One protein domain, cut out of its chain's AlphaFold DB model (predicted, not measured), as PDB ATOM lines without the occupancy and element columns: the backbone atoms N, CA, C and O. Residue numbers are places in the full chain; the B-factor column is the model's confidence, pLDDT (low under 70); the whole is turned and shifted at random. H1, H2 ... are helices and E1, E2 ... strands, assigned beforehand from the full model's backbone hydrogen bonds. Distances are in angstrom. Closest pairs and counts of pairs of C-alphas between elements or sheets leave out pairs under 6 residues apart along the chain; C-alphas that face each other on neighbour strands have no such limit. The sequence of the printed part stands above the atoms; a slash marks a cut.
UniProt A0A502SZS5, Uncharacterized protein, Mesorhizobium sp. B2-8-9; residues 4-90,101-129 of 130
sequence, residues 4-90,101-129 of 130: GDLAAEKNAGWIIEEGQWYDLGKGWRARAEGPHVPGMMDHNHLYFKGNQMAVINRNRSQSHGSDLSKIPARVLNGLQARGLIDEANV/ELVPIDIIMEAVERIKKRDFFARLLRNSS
ATOM      1  N   GLY A   4      52.961 135.281 104.227       46.03
ATOM      2  CA  GLY A   4      53.033 136.377 105.201       46.03
ATOM      3  C   GLY A   4      54.360 137.148 105.193       46.03
ATOM      4  O   GLY A   4      54.343 138.355 105.397       46.03
ATOM      5  N   ASP A   5      55.483 136.498 104.868       51.41
ATOM      6  CA  ASP A   5      56.797 137.154 104.797       51.41
ATOM      7  C   ASP A   5      56.859 138.131 103.612       51.41
ATOM      8  O   ASP A   5      57.393 139.227 103.740       51.41
ATOM      9  N   LEU A   6      56.260 137.763 102.470       55.31
ATOM     10  CA  LEU A   6      56.195 138.612 101.273       55.31
ATOM     11  C   LEU A   6      55.251 139.803 101.471       55.31
ATOM     12  O   LEU A   6      55.551 140.912 101.031       55.31
ATOM     13  N   ALA A   7      54.114 139.585 102.139       52.78
ATOM     14  CA  ALA A   7      53.191 140.660 102.490       52.78
ATOM     15  C   ALA A   7      53.822 141.634 103.500       52.78
ATOM     16  O   ALA A   7      53.707 142.847 103.332       52.78
ATOM     17  N   ALA A   8      54.544 141.119 104.500       53.12
ATOM     18  CA  ALA A   8      55.257 141.926 105.483       53.12
ATOM     19  C   ALA A   8      56.422 142.715 104.870       53.12
ATOM     20  O   ALA A   8      56.553 143.900 105.151       53.12
ATOM     21  N   GLU A   9      57.230 142.101 104.001       56.22
ATOM     22  CA  GLU A   9      58.329 142.776 103.297       56.22
ATOM     23  C   GLU A   9      57.805 143.883 102.374       56.22
ATOM     24  O   GLU A   9      58.331 144.996 102.378       56.22
ATOM     25  N   LYS A  10      56.700 143.620 101.661       55.78
ATOM     26  CA  LYS A  10      56.006 144.632 100.861       55.78
ATOM     27  C   LYS A  10      55.528 145.787 101.748       55.78
ATOM     28  O   LYS A  10      55.884 146.926 101.474       55.78
ATOM     29  N   ASN A  11      54.790 145.508 102.825       55.97
ATOM     30  CA  ASN A  11      54.283 146.527 103.760       55.97
ATOM     31  C   ASN A  11      55.405 147.331 104.440       55.97
ATOM     32  O   ASN A  11      55.275 148.537 104.625       55.97
ATOM     33  N   ALA A  12      56.522 146.687 104.775       57.94
ATOM     34  CA  ALA A  12      57.699 147.333 105.341       57.94
ATOM     35  C   ALA A  12      58.369 148.301 104.358       57.94
ATOM     36  O   ALA A  12      58.727 149.412 104.748       57.94
ATOM     37  N   GLY A  13      58.501 147.909 103.086       57.31
ATOM     38  CA  GLY A  13      58.962 148.806 102.022       57.31
ATOM     39  C   GLY A  13      58.076 150.048 101.900       57.31
ATOM     40  O   GLY A  13      58.588 151.162 101.842       57.31
ATOM     41  N   TRP A  14      56.754 149.877 101.989       56.94
ATOM     42  CA  TRP A  14      55.796 150.985 101.918       56.94
ATOM     43  C   TRP A  14      55.938 151.998 103.052       56.94
ATOM     44  O   TRP A  14      55.972 153.191 102.778       56.94
ATOM     45  N   ILE A  15      56.086 151.548 104.302       59.69
ATOM     46  CA  ILE A  15      56.292 152.451 105.452       59.69
ATOM     47  C   ILE A  15      57.594 153.253 105.306       59.69
ATOM     48  O   ILE A  15      57.692 154.387 105.770       59.69
ATOM     49  N   ILE A  16      58.617 152.670 104.674       60.44
ATOM     50  CA  ILE A  16      59.894 153.349 104.431       60.44
ATOM     51  C   ILE A  16      59.771 154.372 103.286       60.44
ATOM     52  O   ILE A  16      60.394 155.433 103.356       60.44
ATOM     53  N   GLU A  17      58.998 154.059 102.243       62.22
ATOM     54  CA  GLU A  17      58.822 154.888 101.040       62.22
ATOM     55  C   GLU A  17      57.799 156.024 101.223       62.22
ATOM     56  O   GLU A  17      57.928 157.077 100.597       62.22
ATOM     57  N   GLU A  18      56.807 155.854 102.099       66.56
ATOM     58  CA  GLU A  18      55.761 156.843 102.350       66.56
ATOM     59  C   GLU A  18      56.336 158.169 102.877       66.56
ATOM     60  O   GLU A  18      57.092 158.237 103.847       66.56
ATOM     61  N   GLY A  19      55.995 159.264 102.198       70.25
ATOM     62  CA  GLY A  19      56.462 160.605 102.528       70.25
ATOM     63  C   GLY A  19      57.883 160.934 102.060       70.25
ATOM     64  O   GLY A  19      58.314 162.076 102.251       70.25
ATOM     65  N   GLN A  20      58.596 159.999 101.422       82.00
ATOM     66  CA  GLN A  20      59.934 160.248 100.886       82.00
ATOM     67  C   GLN A  20      59.892 161.182  99.677       82.00
ATOM     68  O   GLN A  20      59.040 161.069  98.792       82.00
ATOM     69  N   TRP A  21      60.863 162.095  99.632       87.81
ATOM     70  CA  TRP A  21      61.046 163.036  98.536       87.81
ATOM     71  C   TRP A  21      62.127 162.556  97.572       87.81
ATOM     72  O   TRP A  21      63.250 162.252  97.971       87.81
ATOM     73  N   TYR A  22      61.816 162.592  96.281       88.75
ATOM     74  CA  TYR A  22      62.710 162.192  95.203       88.75
ATOM     75  C   TYR A  22      62.975 163.372  94.274       88.75
ATOM     76  O   TYR A  22      62.046 163.951  93.710       88.75
ATOM     77  N   ASP A  23      64.248 163.718  94.080       91.38
ATOM     78  CA  ASP A  23      64.640 164.717  93.085       91.38
ATOM     79  C   ASP A  23      64.603 164.109  91.672       91.38
ATOM     80  O   ASP A  23      65.213 163.064  91.395       91.38
ATOM     81  N   LEU A  24      63.861 164.779  90.787       89.94
ATOM     82  CA  LEU A  24      63.696 164.452  89.367       89.94
ATOM     83  C   LEU A  24      64.427 165.462  88.460       89.94
ATOM     84  O   LEU A  24      64.355 165.390  87.228       89.94
ATOM     85  N   GLY A  25      65.151 166.409  89.059       87.06
ATOM     86  CA  GLY A  25      66.029 167.351  88.388       87.06
ATOM     87  C   GLY A  25      65.312 168.541  87.749       87.06
ATOM     88  O   GLY A  25      64.141 168.497  87.348       87.06
ATOM     89  N   LYS A  26      66.062 169.640  87.590       89.69
ATOM     90  CA  LYS A  26      65.580 170.929  87.054       89.69
ATOM     91  C   LYS A  26      64.335 171.443  87.799       89.69
ATOM     92  O   LYS A  26      63.358 171.856  87.176       89.69
ATOM     93  N   GLY A  27      64.363 171.366  89.130       88.06
ATOM     94  CA  GLY A  27      63.298 171.860  90.004       88.06
ATOM     95  C   GLY A  27      62.078 170.947  90.132       88.06
ATOM     96  O   GLY A  27      61.106 171.366  90.752       88.06
ATOM     97  N   TRP A  28      62.108 169.736  89.568       92.56
ATOM     98  CA  TRP A  28      61.045 168.748  89.746       92.56
ATOM     99  C   TRP A  28      61.338 167.825  90.920       92.56
ATOM    100  O   TRP A  28      62.456 167.330  91.051       92.56
ATOM    101  N   ARG A  29      60.323 167.561  91.739       93.12
ATOM    102  CA  ARG A  29      60.389 166.595  92.837       93.12
ATOM    103  C   ARG A  29      59.128 165.747  92.866       93.12
ATOM    104  O   ARG A  29      58.066 166.223  92.472       93.12
ATOM    105  N   ALA A  30      59.253 164.520  93.344       91.12
ATOM    106  CA  ALA A  30      58.126 163.655  93.650       91.12
ATOM    107  C   ALA A  30      58.095 163.347  95.141       91.12
ATOM    108  O   ALA A  30      59.151 163.207  95.754       91.12
ATOM    109  N   ARG A  31      56.898 163.214  95.697       89.19
ATOM    110  CA  ARG A  31      56.677 162.631  97.015       89.19
ATOM    111  C   ARG A  31      55.873 161.353  96.833       89.19
ATOM    112  O   ARG A  31      54.801 161.416  96.233       89.19
ATOM    113  N   ALA A  32      56.411 160.227  97.289       85.44
ATOM    114  CA  ALA A  32      55.674 158.968  97.299       85.44
ATOM    115  C   ALA A  32      54.655 159.008  98.441       85.44
ATOM    116  O   ALA A  32      55.005 159.367  99.567       85.44
ATOM    117  N   GLU A  33      53.400 158.691  98.143       77.88
ATOM    118  CA  GLU A  33      52.304 158.787  99.101       77.88
ATOM    119  C   GLU A  33      51.446 157.518  99.042       77.88
ATOM    120  O   GLU A  33      51.094 157.005  97.972       77.88
ATOM    121  N   GLY A  34      51.195 156.952 100.223       68.62
ATOM    122  CA  GLY A  34      50.395 155.750 100.368       68.62
ATOM    123  C   GLY A  34      48.904 156.033 100.164       68.62
ATOM    124  O   GLY A  34      48.458 157.180 100.129       68.62
ATOM    125  N   PRO A  35      48.079 154.989 100.032       68.62
ATOM    126  CA  PRO A  35      46.639 155.143 100.010       68.62
ATOM    127  C   PRO A  35      46.151 155.474 101.423       68.62
ATOM    128  O   PRO A  35      46.173 154.630 102.317       68.62
ATOM    129  N   HIS A  36      45.677 156.700 101.615       66.38
ATOM    130  CA  HIS A  36      45.215 157.178 102.922       66.38
ATOM    131  C   HIS A  36      43.731 156.912 103.195       66.38
ATOM    132  O   HIS A  36      43.266 157.094 104.319       66.38
ATOM    133  N   VAL A  37      42.977 156.469 102.182       62.00
ATOM    134  CA  VAL A  37      41.568 156.075 102.313       62.00
ATOM    135  C   VAL A  37      41.297 154.739 101.610       62.00
ATOM    136  O   VAL A  37      41.971 154.409 100.626       62.00
ATOM    137  N   PRO A  38      40.305 153.952 102.074       58.53
ATOM    138  CA  PRO A  38      39.896 152.729 101.392       58.53
ATOM    139  C   PRO A  38      39.544 152.990  99.921       58.53
ATOM    140  O   PRO A  38      38.814 153.924  99.606       58.53
ATOM    141  N   GLY A  39      40.072 152.161  99.018       65.94
ATOM    142  CA  GLY A  39      39.860 152.298  97.571       65.94
ATOM    143  C   GLY A  39      40.813 153.265  96.859       65.94
ATOM    144  O   GLY A  39      40.791 153.325  95.633       65.94
ATOM    145  N   MET A  40      41.686 153.972  97.584       64.06
ATOM    146  CA  MET A  40      42.727 154.796  96.971       64.06
ATOM    147  C   MET A  40      43.869 153.925  96.430       64.06
ATOM    148  O   MET A  40      44.247 152.912  97.032       64.06
ATOM    149  N   MET A  41      44.401 154.318  95.274       74.50
ATOM    150  CA  MET A  41      45.590 153.711  94.681       74.50
ATOM    151  C   MET A  41      46.850 154.365  95.243       74.50
ATOM    152  O   MET A  41      46.825 155.527  95.645       74.50
ATOM    153  N   ASP A  42      47.957 153.633  95.231       80.50
ATOM    154  CA  ASP A  42      49.263 154.193  95.573       80.50
ATOM    155  C   ASP A  42      49.635 155.248  94.521       80.50
ATOM    156  O   ASP A  42      49.454 155.023  93.314       80.50
ATOM    157  N   HIS A  43      50.120 156.407  94.957       85.50
ATOM    158  CA  HIS A  43      50.292 157.557  94.079       85.50
ATOM    159  C   HIS A  43      51.486 158.423  94.476       85.50
ATOM    160  O   HIS A  43      52.090 158.284  95.534       85.50
ATOM    161  N   ASN A  44      51.874 159.311  93.569       87.88
ATOM    162  CA  ASN A  44      52.991 160.219  93.747       87.88
ATOM    163  C   ASN A  44      52.523 161.643  93.496       87.88
ATOM    164  O   ASN A  44      51.924 161.931  92.456       87.88
ATOM    165  N   HIS A  45      52.863 162.547  94.407       90.56
ATOM    166  CA  HIS A  45      52.647 163.974  94.222       90.56
ATOM    167  C   HIS A  45      53.855 164.570  93.502       90.56
ATOM    168  O   HIS A  45      54.985 164.500  93.985       90.56
ATOM    169  N   LEU A  46      53.620 165.166  92.337       88.69
ATOM    170  CA  LEU A  46      54.627 165.847  91.535       88.69
ATOM    171  C   LEU A  46      54.629 167.341  91.825       88.69
ATOM    172  O   LEU A  46      53.604 168.011  91.716       88.69
ATOM    173  N   TYR A  47      55.816 167.872  92.098       90.31
ATOM    174  CA  TYR A  47      56.048 169.280  92.380       90.31
ATOM    175  C   TYR A  47      57.038 169.877  91.386       90.31
ATOM    176  O   TYR A  47      58.069 169.272  91.084       90.31
ATOM    177  N   PHE A  48      56.772 171.103  90.939       90.38
ATOM    178  CA  PHE A  48      57.710 171.922  90.182       90.38
ATOM    179  C   PHE A  48      57.997 173.216  90.939       90.38
ATOM    180  O   PHE A  48      57.094 174.001  91.219       90.38
ATOM    181  N   LYS A  49      59.270 173.436  91.286       89.44
ATOM    182  CA  LYS A  49      59.738 174.602  92.055       89.44
ATOM    183  C   LYS A  49      58.915 174.856  93.333       89.44
ATOM    184  O   LYS A  49      58.666 175.997  93.692       89.44
ATOM    185  N   GLY A  50      58.496 173.782  94.006       85.94
ATOM    186  CA  GLY A  50      57.717 173.843  95.248       85.94
ATOM    187  C   GLY A  50      56.195 173.861  95.067       85.94
ATOM    188  O   GLY A  50      55.490 173.640  96.042       85.94
ATOM    189  N   ASN A  51      55.681 174.030  93.846       84.56
ATOM    190  CA  ASN A  51      54.241 174.001  93.576       84.56
ATOM    191  C   ASN A  51      53.799 172.608  93.133       84.56
ATOM    192  O   ASN A  51      54.428 172.027  92.247       84.56
ATOM    193  N   GLN A  52      52.725 172.079  93.723       87.25
ATOM    194  CA  GLN A  52      52.149 170.806  93.291       87.25
ATOM    195  C   GLN A  52      51.528 170.973  91.901       87.25
ATOM    196  O   GLN A  52      50.683 171.838  91.691       87.25
ATOM    197  N   MET A  53      51.963 170.143  90.957       87.19
ATOM    198  CA  MET A  53      51.531 170.196  89.560       87.19
ATOM    199  C   MET A  53      50.543 169.087  89.222       87.19
ATOM    200  O   MET A  53      49.616 169.308  88.448       87.19
ATOM    201  N   ALA A  54      50.770 167.887  89.755       87.81
ATOM    202  CA  ALA A  54      49.972 166.711  89.443       87.81
ATOM    203  C   ALA A  54      50.117 165.643  90.525       87.81
ATOM    204  O   ALA A  54      51.102 165.610  91.258       87.81
ATOM    205  N   VAL A  55      49.156 164.734  90.556       86.56
ATOM    206  CA  VAL A  55      49.195 163.474  91.284       86.56
ATOM    207  C   VAL A  55      49.048 162.343  90.271       86.56
ATOM    208  O   VAL A  55      48.144 162.357  89.431       86.56
ATOM    209  N   ILE A  56      49.963 161.379  90.326       85.56
ATOM    210  CA  ILE A  56      50.011 160.238  89.409       85.56
ATOM    211  C   ILE A  56      49.973 158.934  90.197       85.56
ATOM    212  O   ILE A  56      50.784 158.733  91.098       85.56
ATOM    213  N   ASN A  57      49.047 158.042  89.856       85.00
ATOM    214  CA  ASN A  57      48.999 156.704  90.440       85.00
ATOM    215  C   ASN A  57      50.198 155.871  89.961       85.00
ATOM    216  O   ASN A  57      50.743 156.108  88.881       85.00
ATOM    217  N   ARG A  58      50.590 154.848  90.727       83.06
ATOM    218  CA  ARG A  58      51.720 153.965  90.385       83.06
ATOM    219  C   ARG A  58      51.546 153.286  89.017       83.06
ATOM    220  O   ARG A  58      52.496 153.214  88.247       83.06
ATOM    221  N   ASN A  59      50.308 152.960  88.641       80.19
ATOM    222  CA  ASN A  59      49.949 152.429  87.319       80.19
ATOM    223  C   ASN A  59      49.914 153.484  86.185       80.19
ATOM    224  O   ASN A  59      49.364 153.217  85.118       80.19
ATOM    225  N   ARG A  60      50.440 154.695  86.416       77.62
ATOM    226  CA  ARG A  60      50.473 155.850  85.494       77.62
ATOM    227  C   ARG A  60      49.141 156.538  85.212       77.62
ATOM    228  O   ARG A  60      49.117 157.490  84.430       77.62
ATOM    229  N   SER A  61      48.044 156.102  85.825       79.25
ATOM    230  CA  SER A  61      46.767 156.800  85.679       79.25
ATOM    231  C   SER A  61      46.773 158.141  86.418       79.25
ATOM    232  O   SER A  61      47.500 158.351  87.395       79.25
ATOM    233  N   GLN A  62      45.965 159.072  85.917       79.25
ATOM    234  CA  GLN A  62      45.740 160.362  86.558       79.25
ATOM    235  C   GLN A  62      45.039 160.165  87.901       79.25
ATOM    236  O   GLN A  62      44.132 159.343  88.020       79.25
ATOM    237  N   SER A  63      45.429 160.959  88.892       75.88
ATOM    238  CA  SER A  63      44.729 161.046  90.172       75.88
ATOM    239  C   SER A  63      44.382 162.498  90.487       75.88
ATOM    240  O   SER A  63      44.995 163.419  89.943       75.88
ATOM    241  N   HIS A  64      43.373 162.725  91.330       68.69
ATOM    242  CA  HIS A  64      42.920 164.064  91.742       68.69
ATOM    243  C   HIS A  64      42.650 165.049  90.581       68.69
ATOM    244  O   HIS A  64      42.915 166.241  90.704       68.69
ATOM    245  N   GLY A  65      42.162 164.562  89.432       68.00
ATOM    246  CA  GLY A  65      41.892 165.405  88.255       68.00
ATOM    247  C   GLY A  65      43.146 166.012  87.609       68.00
ATOM    248  O   GLY A  65      43.058 167.022  86.914       68.00
ATOM    249  N   SER A  66      44.317 165.426  87.864       78.44
ATOM    250  CA  SER A  66      45.598 165.937  87.376       78.44
ATOM    251  C   SER A  66      45.755 165.775  85.871       78.44
ATOM    252  O   SER A  66      45.494 164.712  85.323       78.44
ATOM    253  N   ASP A  67      46.304 166.795  85.218       76.81
ATOM    254  CA  ASP A  67      46.599 166.776  83.788       76.81
ATOM    255  C   ASP A  67      48.068 166.402  83.537       76.81
ATOM    256  O   ASP A  67      48.977 167.233  83.627       76.81
ATOM    257  N   LEU A  68      48.304 165.127  83.211       77.94
ATOM    258  CA  LEU A  68      49.655 164.606  82.973       77.94
ATOM    259  C   LEU A  68      50.280 165.085  81.658       77.94
ATOM    260  O   LEU A  68      51.495 164.970  81.510       77.94
ATOM    261  N   SER A  69      49.509 165.673  80.734       74.31
ATOM    262  CA  SER A  69      50.060 166.230  79.487       74.31
ATOM    263  C   SER A  69      51.009 167.407  79.744       74.31
ATOM    264  O   SER A  69      51.910 167.682  78.952       74.31
ATOM    265  N   LYS A  70      50.860 168.065  80.901       75.75
ATOM    266  CA  LYS A  70      51.707 169.174  81.360       75.75
ATOM    267  C   LYS A  70      53.009 168.711  82.009       75.75
ATOM    268  O   LYS A  70      53.863 169.538  82.335       75.75
ATOM    269  N   ILE A  71      53.171 167.406  82.223       82.88
ATOM    270  CA  ILE A  71      54.353 166.832  82.859       82.88
ATOM    271  C   ILE A  71      55.361 166.440  81.773       82.88
ATOM    272  O   ILE A  71      55.056 165.617  80.912       82.88
ATOM    273  N   PRO A  72      56.593 166.983  81.794       85.31
ATOM    274  CA  PRO A  72      57.595 166.633  80.796       85.31
ATOM    275  C   PRO A  72      57.918 165.132  80.818       85.31
ATOM    276  O   PRO A  72      58.152 164.572  81.888       85.31
ATOM    277  N   ALA A  73      58.066 164.502  79.649       83.50
ATOM    278  CA  ALA A  73      58.373 163.068  79.537       83.50
ATOM    279  C   ALA A  73      59.601 162.637  80.365       83.50
ATOM    280  O   ALA A  73      59.604 161.574  80.976       83.50
ATOM    281  N   ARG A  74      60.623 163.500  80.484       84.56
ATOM    282  CA  ARG A  74      61.802 163.237  81.334       84.56
ATOM    283  C   ARG A  74      61.461 163.022  82.814       84.56
ATOM    284  O   ARG A  74      62.187 162.318  83.502       84.56
ATOM    285  N   VAL A  75      60.403 163.665  83.308       85.62
ATOM    286  CA  VAL A  75      59.947 163.565  84.701       85.62
ATOM    287  C   VAL A  75      59.264 162.216  84.900       85.62
ATOM    288  O   VAL A  75      59.586 161.519  85.855       85.62
ATOM    289  N   LEU A  76      58.419 161.800  83.951       84.25
ATOM    290  CA  LEU A  76      57.795 160.472  83.946       84.25
ATOM    291  C   LEU A  76      58.844 159.354  83.842       84.25
ATOM    292  O   LEU A  76      58.817 158.406  84.619       84.25
ATOM    293  N   ASN A  77      59.840 159.509  82.968       84.19
ATOM    294  CA  ASN A  77      60.962 158.569  82.882       84.19
ATOM    295  C   ASN A  77      61.776 158.537  84.185       84.19
ATOM    296  O   ASN A  77      62.233 157.478  84.603       84.19
ATOM    297  N   GLY A  78      61.938 159.686  84.850       84.12
ATOM    298  CA  GLY A  78      62.596 159.782  86.153       84.12
ATOM    299  C   GLY A  78      61.839 159.055  87.266       84.12
ATOM    300  O   GLY A  78      62.474 158.409  88.097       84.12
ATOM    301  N   LEU A  79      60.503 159.117  87.262       84.88
ATOM    302  CA  LEU A  79      59.656 158.326  88.160       84.88
ATOM    303  C   LEU A  79      59.809 156.823  87.890       84.88
ATOM    304  O   LEU A  79      60.023 156.056  88.827       84.88
ATOM    305  N   GLN A  80      59.755 156.409  86.619       83.75
ATOM    306  CA  GLN A  80      59.893 155.002  86.228       83.75
ATOM    307  C   GLN A  80      61.264 154.442  86.622       83.75
ATOM    308  O   GLN A  80      61.345 153.386  87.238       83.75
ATOM    309  N   ALA A  81      62.347 155.174  86.348       79.88
ATOM    310  CA  ALA A  81      63.706 154.767  86.711       79.88
ATOM    311  C   ALA A  81      63.918 154.619  88.230       79.88
ATOM    312  O   ALA A  81      64.924 154.063  88.663       79.88
ATOM    313  N   ARG A  82      62.997 155.150  89.043       79.94
ATOM    314  CA  ARG A  82      62.995 155.048  90.509       79.94
ATOM    315  C   ARG A  82      61.982 154.029  91.031       79.94
ATOM    316  O   ARG A  82      61.852 153.902  92.239       79.94
ATOM    317  N   GLY A  83      61.259 153.337  90.148       80.88
ATOM    318  CA  GLY A  83      60.210 152.386  90.521       80.88
ATOM    319  C   GLY A  83      58.962 153.032  91.132       80.88
ATOM    320  O   GLY A  83      58.141 152.324  91.710       80.88
ATOM    321  N   LEU A  84      58.815 154.357  91.016       82.38
ATOM    322  CA  LEU A  84      57.697 155.121  91.584       82.38
ATOM    323  C   LEU A  84      56.427 155.019  90.733       82.38
ATOM    324  O   LEU A  84      55.321 155.204  91.236       82.38
ATOM    325  N   ILE A  85      56.591 154.711  89.448       81.56
ATOM    326  CA  ILE A  85      55.519 154.301  88.543       81.56
ATOM    327  C   ILE A  85      55.974 153.059  87.779       81.56
ATOM    328  O   ILE A  85      57.171 152.897  87.520       81.56
ATOM    329  N   ASP A  86      55.025 152.211  87.402       77.81
ATOM    330  CA  ASP A  86      55.287 150.958  86.693       77.81
ATOM    331  C   ASP A  86      55.830 151.226  85.279       77.81
ATOM    332  O   ASP A  86      55.752 152.348  84.768       77.81
ATOM    333  N   GLU A  87      56.413 150.223  84.619       57.66
ATOM    334  CA  GLU A  87      56.835 150.349  83.218       57.66
ATOM    335  C   GLU A  87      55.629 150.541  82.283       57.66
ATOM    336  O   GLU A  87      54.503 150.175  82.603       57.66
ATOM    337  N   ALA A  88      55.848 151.154  81.112       48.97
ATOM    338  CA  ALA A  88      54.774 151.526  80.179       48.97
ATOM    339  C   ALA A  88      53.974 150.337  79.624       48.97
ATOM    340  O   ALA A  88      52.958 150.547  78.971       48.97
ATOM    341  N   ASN A  89      54.417 149.108  79.870       35.81
ATOM    342  CA  ASN A  89      53.783 147.899  79.388       35.81
ATOM    343  C   ASN A  89      53.596 146.950  80.567       35.81
ATOM    344  O   ASN A  89      54.564 146.435  81.110       35.81
ATOM    345  N   VAL A  90      52.345 146.805  80.984       32.06
ATOM    346  CA  VAL A  90      51.560 145.567  81.076       32.06
ATOM    347  C   VAL A  90      50.403 145.913  82.020       32.06
ATOM    348  O   VAL A  90      50.544 145.923  83.241       32.06
ATOM    349  N   GLU A 101      44.607 140.590 104.369       47.34
ATOM    350  CA  GLU A 101      45.385 139.825 105.353       47.34
ATOM    351  C   GLU A 101      45.934 140.856 106.339       47.34
ATOM    352  O   GLU A 101      46.873 141.587 106.031       47.34
ATOM    353  N   LEU A 102      45.276 140.983 107.495       43.84
ATOM    354  CA  LEU A 102      45.768 141.775 108.622       43.84
ATOM    355  C   LEU A 102      47.048 141.109 109.134       43.84
ATOM    356  O   LEU A 102      47.003 140.226 109.987       43.84
ATOM    357  N   VAL A 103      48.189 141.489 108.560       49.25
ATOM    358  CA  VAL A 103      49.500 141.072 109.055       49.25
ATOM    359  C   VAL A 103      49.762 141.821 110.367       49.25
ATOM    360  O   VAL A 103      49.681 143.052 110.375       49.25
ATOM    361  N   PRO A 104      50.069 141.114 111.469       54.62
ATOM    362  CA  PRO A 104      50.439 141.733 112.737       54.62
ATOM    363  C   PRO A 104      51.584 142.753 112.599       54.62
ATOM    364  O   PRO A 104      52.532 142.555 111.832       54.62
ATOM    365  N   ILE A 105      51.480 143.872 113.323       46.03
ATOM    366  CA  ILE A 105      52.379 145.031 113.179       46.03
ATOM    367  C   ILE A 105      53.834 144.721 113.555       46.03
ATOM    368  O   ILE A 105      54.760 145.269 112.964       46.03
ATOM    369  N   ASP A 106      54.046 143.802 114.489       49.22
ATOM    370  CA  ASP A 106      55.345 143.272 114.903       49.22
ATOM    371  C   ASP A 106      56.088 142.600 113.741       49.22
ATOM    372  O   ASP A 106      57.270 142.870 113.526       49.22
ATOM    373  N   ILE A 107      55.382 141.829 112.911       56.88
ATOM    374  CA  ILE A 107      55.966 141.164 111.737       56.88
ATOM    375  C   ILE A 107      56.388 142.197 110.677       56.88
ATOM    376  O   ILE A 107      57.443 142.066 110.052       56.88
ATOM    377  N   ILE A 108      55.596 143.259 110.497       48.91
ATOM    378  CA  ILE A 108      55.930 144.365 109.586       48.91
ATOM    379  C   ILE A 108      57.178 145.109 110.090       48.91
ATOM    380  O   ILE A 108      58.095 145.381 109.313       48.91
ATOM    381  N   MET A 109      57.253 145.391 111.392       52.69
ATOM    382  CA  MET A 109      58.392 146.088 112.000       52.69
ATOM    383  C   MET A 109      59.688 145.269 111.935       52.69
ATOM    384  O   MET A 109      60.749 145.823 111.640       52.69
ATOM    385  N   GLU A 110      59.624 143.949 112.121       63.47
ATOM    386  CA  GLU A 110      60.785 143.077 111.921       63.47
ATOM    387  C   GLU A 110      61.301 143.110 110.475       63.47
ATOM    388  O   GLU A 110      62.515 143.121 110.245       63.47
ATOM    389  N   ALA A 111      60.399 143.155 109.490       57.66
ATOM    390  CA  ALA A 111      60.772 143.265 108.084       57.66
ATOM    391  C   ALA A 111      61.425 144.626 107.766       57.66
ATOM    392  O   ALA A 111      62.459 144.654 107.092       57.66
ATOM    393  N   VAL A 112      60.911 145.734 108.320       57.44
ATOM    394  CA  VAL A 112      61.523 147.079 108.211       57.44
ATOM    395  C   VAL A 112      62.965 147.063 108.718       57.44
ATOM    396  O   VAL A 112      63.879 147.530 108.033       57.44
ATOM    397  N   GLU A 113      63.193 146.494 109.901       65.81
ATOM    398  CA  GLU A 113      64.526 146.418 110.503       65.81
ATOM    399  C   GLU A 113      65.489 145.548 109.684       65.81
ATOM    400  O   GLU A 113      66.669 145.883 109.537       65.81
ATOM    401  N   ARG A 114      65.005 144.454 109.082       66.31
ATOM    402  CA  ARG A 114      65.818 143.610 108.191       66.31
ATOM    403  C   ARG A 114      66.229 144.341 106.912       66.31
ATOM    404  O   ARG A 114      67.392 144.234 106.519       66.31
ATOM    405  N   ILE A 115      65.318 145.090 106.287       62.62
ATOM    406  CA  ILE A 115      65.606 145.874 105.072       62.62
ATOM    407  C   ILE A 115      66.623 146.976 105.387       62.62
ATOM    408  O   ILE A 115      67.660 147.058 104.728       62.62
ATOM    409  N   LYS A 116      66.403 147.754 106.457       62.94
ATOM    410  CA  LYS A 116      67.340 148.804 106.895       62.94
ATOM    411  C   LYS A 116      68.736 148.250 107.184       62.94
ATOM    412  O   LYS A 116      69.731 148.851 106.778       62.94
ATOM    413  N   LYS A 117      68.828 147.089 107.844       64.19
ATOM    414  CA  LYS A 117      70.109 146.409 108.088       64.19
ATOM    415  C   LYS A 117      70.765 145.961 106.784       64.19
ATOM    416  O   LYS A 117      71.955 146.210 106.612       64.19
ATOM    417  N   ARG A 118      70.025 145.361 105.843       63.53
ATOM    418  CA  ARG A 118      70.562 144.993 104.517       63.53
ATOM    419  C   ARG A 118      71.127 146.201 103.775       63.53
ATOM    420  O   ARG A 118      72.245 146.117 103.270       63.53
ATOM    421  N   ASP A 119      70.411 147.320 103.759       59.50
ATOM    422  CA  ASP A 119      70.869 148.550 103.107       59.50
ATOM    423  C   ASP A 119      72.099 149.156 103.787       59.50
ATOM    424  O   ASP A 119      73.033 149.604 103.111       59.50
ATOM    425  N   PHE A 120      72.138 149.125 105.121       65.56
ATOM    426  CA  PHE A 120      73.301 149.532 105.904       65.56
ATOM    427  C   PHE A 120      74.531 148.676 105.573       65.56
ATOM    428  O   PHE A 120      75.579 149.224 105.231       65.56
ATOM    429  N   PHE A 121      74.407 147.345 105.581       56.59
ATOM    430  CA  PHE A 121      75.511 146.441 105.243       56.59
ATOM    431  C   PHE A 121      75.950 146.578 103.779       56.59
ATOM    432  O   PHE A 121      77.147 146.619 103.502       56.59
ATOM    433  N   ALA A 122      75.015 146.743 102.839       54.59
ATOM    434  CA  ALA A 122      75.348 146.999 101.440       54.59
ATOM    435  C   ALA A 122      76.114 148.323 101.256       54.59
ATOM    436  O   ALA A 122      76.994 148.428 100.402       54.59
ATOM    437  N   ARG A 123      75.803 149.358 102.049       57.25
ATOM    438  CA  ARG A 123      76.570 150.616 102.079       57.25
ATOM    439  C   ARG A 123      77.944 150.444 102.729       57.25
ATOM    440  O   ARG A 123      78.912 150.976 102.193       57.25
ATOM    441  N   LEU A 124      78.042 149.680 103.816       59.72
ATOM    442  CA  LEU A 124      79.307 149.393 104.494       59.72
ATOM    443  C   LEU A 124      80.289 148.671 103.559       59.72
ATOM    444  O   LEU A 124      81.432 149.101 103.434       59.72
ATOM    445  N   LEU A 125      79.825 147.641 102.840       61.69
ATOM    446  CA  LEU A 125      80.632 146.875 101.879       61.69
ATOM    447  C   LEU A 125      81.122 147.734 100.703       61.69
ATOM    448  O   LEU A 125      82.268 147.610 100.290       61.69
ATOM    449  N   ARG A 126      80.297 148.663 100.201       61.03
ATOM    450  CA  ARG A 126      80.712 149.605  99.143       61.03
ATOM    451  C   ARG A 126      81.768 150.613  99.606       61.03
ATOM    452  O   ARG A 126      82.568 151.059  98.791       61.03
ATOM    453  N   ASN A 127      81.778 150.966 100.890       55.19
ATOM    454  CA  ASN A 127      82.711 151.947 101.453       55.19
ATOM    455  C   ASN A 127      84.008 151.325 101.999       55.19
ATOM    456  O   ASN A 127      84.930 152.067 102.315       55.19
ATOM    457  N   SER A 128      84.089 149.996 102.105       55.25
ATOM    458  CA  SER A 128      85.274 149.265 102.586       55.25
ATOM    459  C   SER A 128      86.126 148.658 101.459       55.25
ATOM    460  O   SER A 128      87.106 147.978 101.733       55.25
ATOM    461  N   SER A 129      85.789 148.924 100.189       53.75
ATOM    462  CA  SER A 129      86.590 148.556  99.005       53.75
ATOM    463  C   SER A 129      87.464 149.708  98.470       53.75
ATOM    464  O   SER A 129      87.692 149.791  97.263       53.75
TER     465      SER A 129
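This is residues 4 to 90 and 101 to 129 of the 130 residues of an uncharacterized protein of Mesorhizobium sp. B2-8-9 (UniProt A0A502SZS5). A wall of four antiparallel strands, E1 to E4, has the short helix H2 over one face, and helix H1 leads away from this sheet like a neck to the long helix H3. H3 crosses steeply over H1 with its residues 107 to 115, far from the sheet, and from residue 117 on the printed part sticks out as a free arm to residue 129. The printed part has 116 residues, with three named helices and four named strands in the order H1 E1 E2 E3 E4 H2 H3; the sheet order is E1 E2 E3 E4, and the class is mixed, helices and strands. The whole is only just loose, close to compact, with a radius of gyration of the C-alphas of 16.2 A and spans of 43 by 41 by 29 A.

E1, residues 21 to 25, E2, residues 28 to 33, E3, residues 43 to 48, and E4, residues 51 to 57, form a meander, each strand the antiparallel neighbour of the one before. The sheet is only just strongly twisted, its C-alphas lying up to 4.5 A off the best plane. E1 and E2 are a hairpin, with N 22 and O 30 within hydrogen-bond range at 2.8 A. The hairpin E2 and E3 has N 31 and O 45 at 2.9 A, and the hairpin E3 and E4 has N 46 and O 54 at 2.8 A. H2, residues 73 to 80, is on the sheet at a height over the sheet of 8.0 A. It lies over E2 and runs slantwise to the strands, at 34 degrees to E2 on the local plane. Its closest C-alphas to E1 are those of Gly 78 and Leu 24, 5.8 A apart. H1, residues 4 to 17, only grazes the sheet with its residues 14 to 17. H3, residues 105 to 127, is not on the sheet. It touches H1 with residues 107 to 115 alone, at a steep tilt of 65 degrees, the same way; the closest C-alphas are those of Ala 12 and Val 112, 4.8 A apart. H2 is apart from H1 and H3. In H1, H2 and H3 every O i to N i+4 pair is within hydrogen-bond range.

E4 is the longest strand, 18.3 A from C-alpha 51 to C-alpha 57; E3 measures 16.6 A, E2 16.2 A and E1 12.1 A, with C-alpha 21 at (61.046, 163.036, 98.536). H1 begins at C-alpha 4, (53.033, 136.377, 105.201), and measures 19.8 A. H2 measures 10.6 A. H3 measures 33.2 A and ends at C-alpha 127, (82.711, 151.947, 101.453).

The two C-alphas farthest apart are those of Gly 65 and Ser 129, 49.0 A. Residues 91 to 100 are not printed, and C-alphas 90 and 101 are 25.7 A apart across the cut. The link from E4 to H2, residues 58 to 72, is long; its residues 62 to 63 pair antiparallel with residues 55 to 56 of E4. The mean pLDDT of the printed part is 70.9; 57 residues are under 70, among them residues 4 to 18 and 101 to 129.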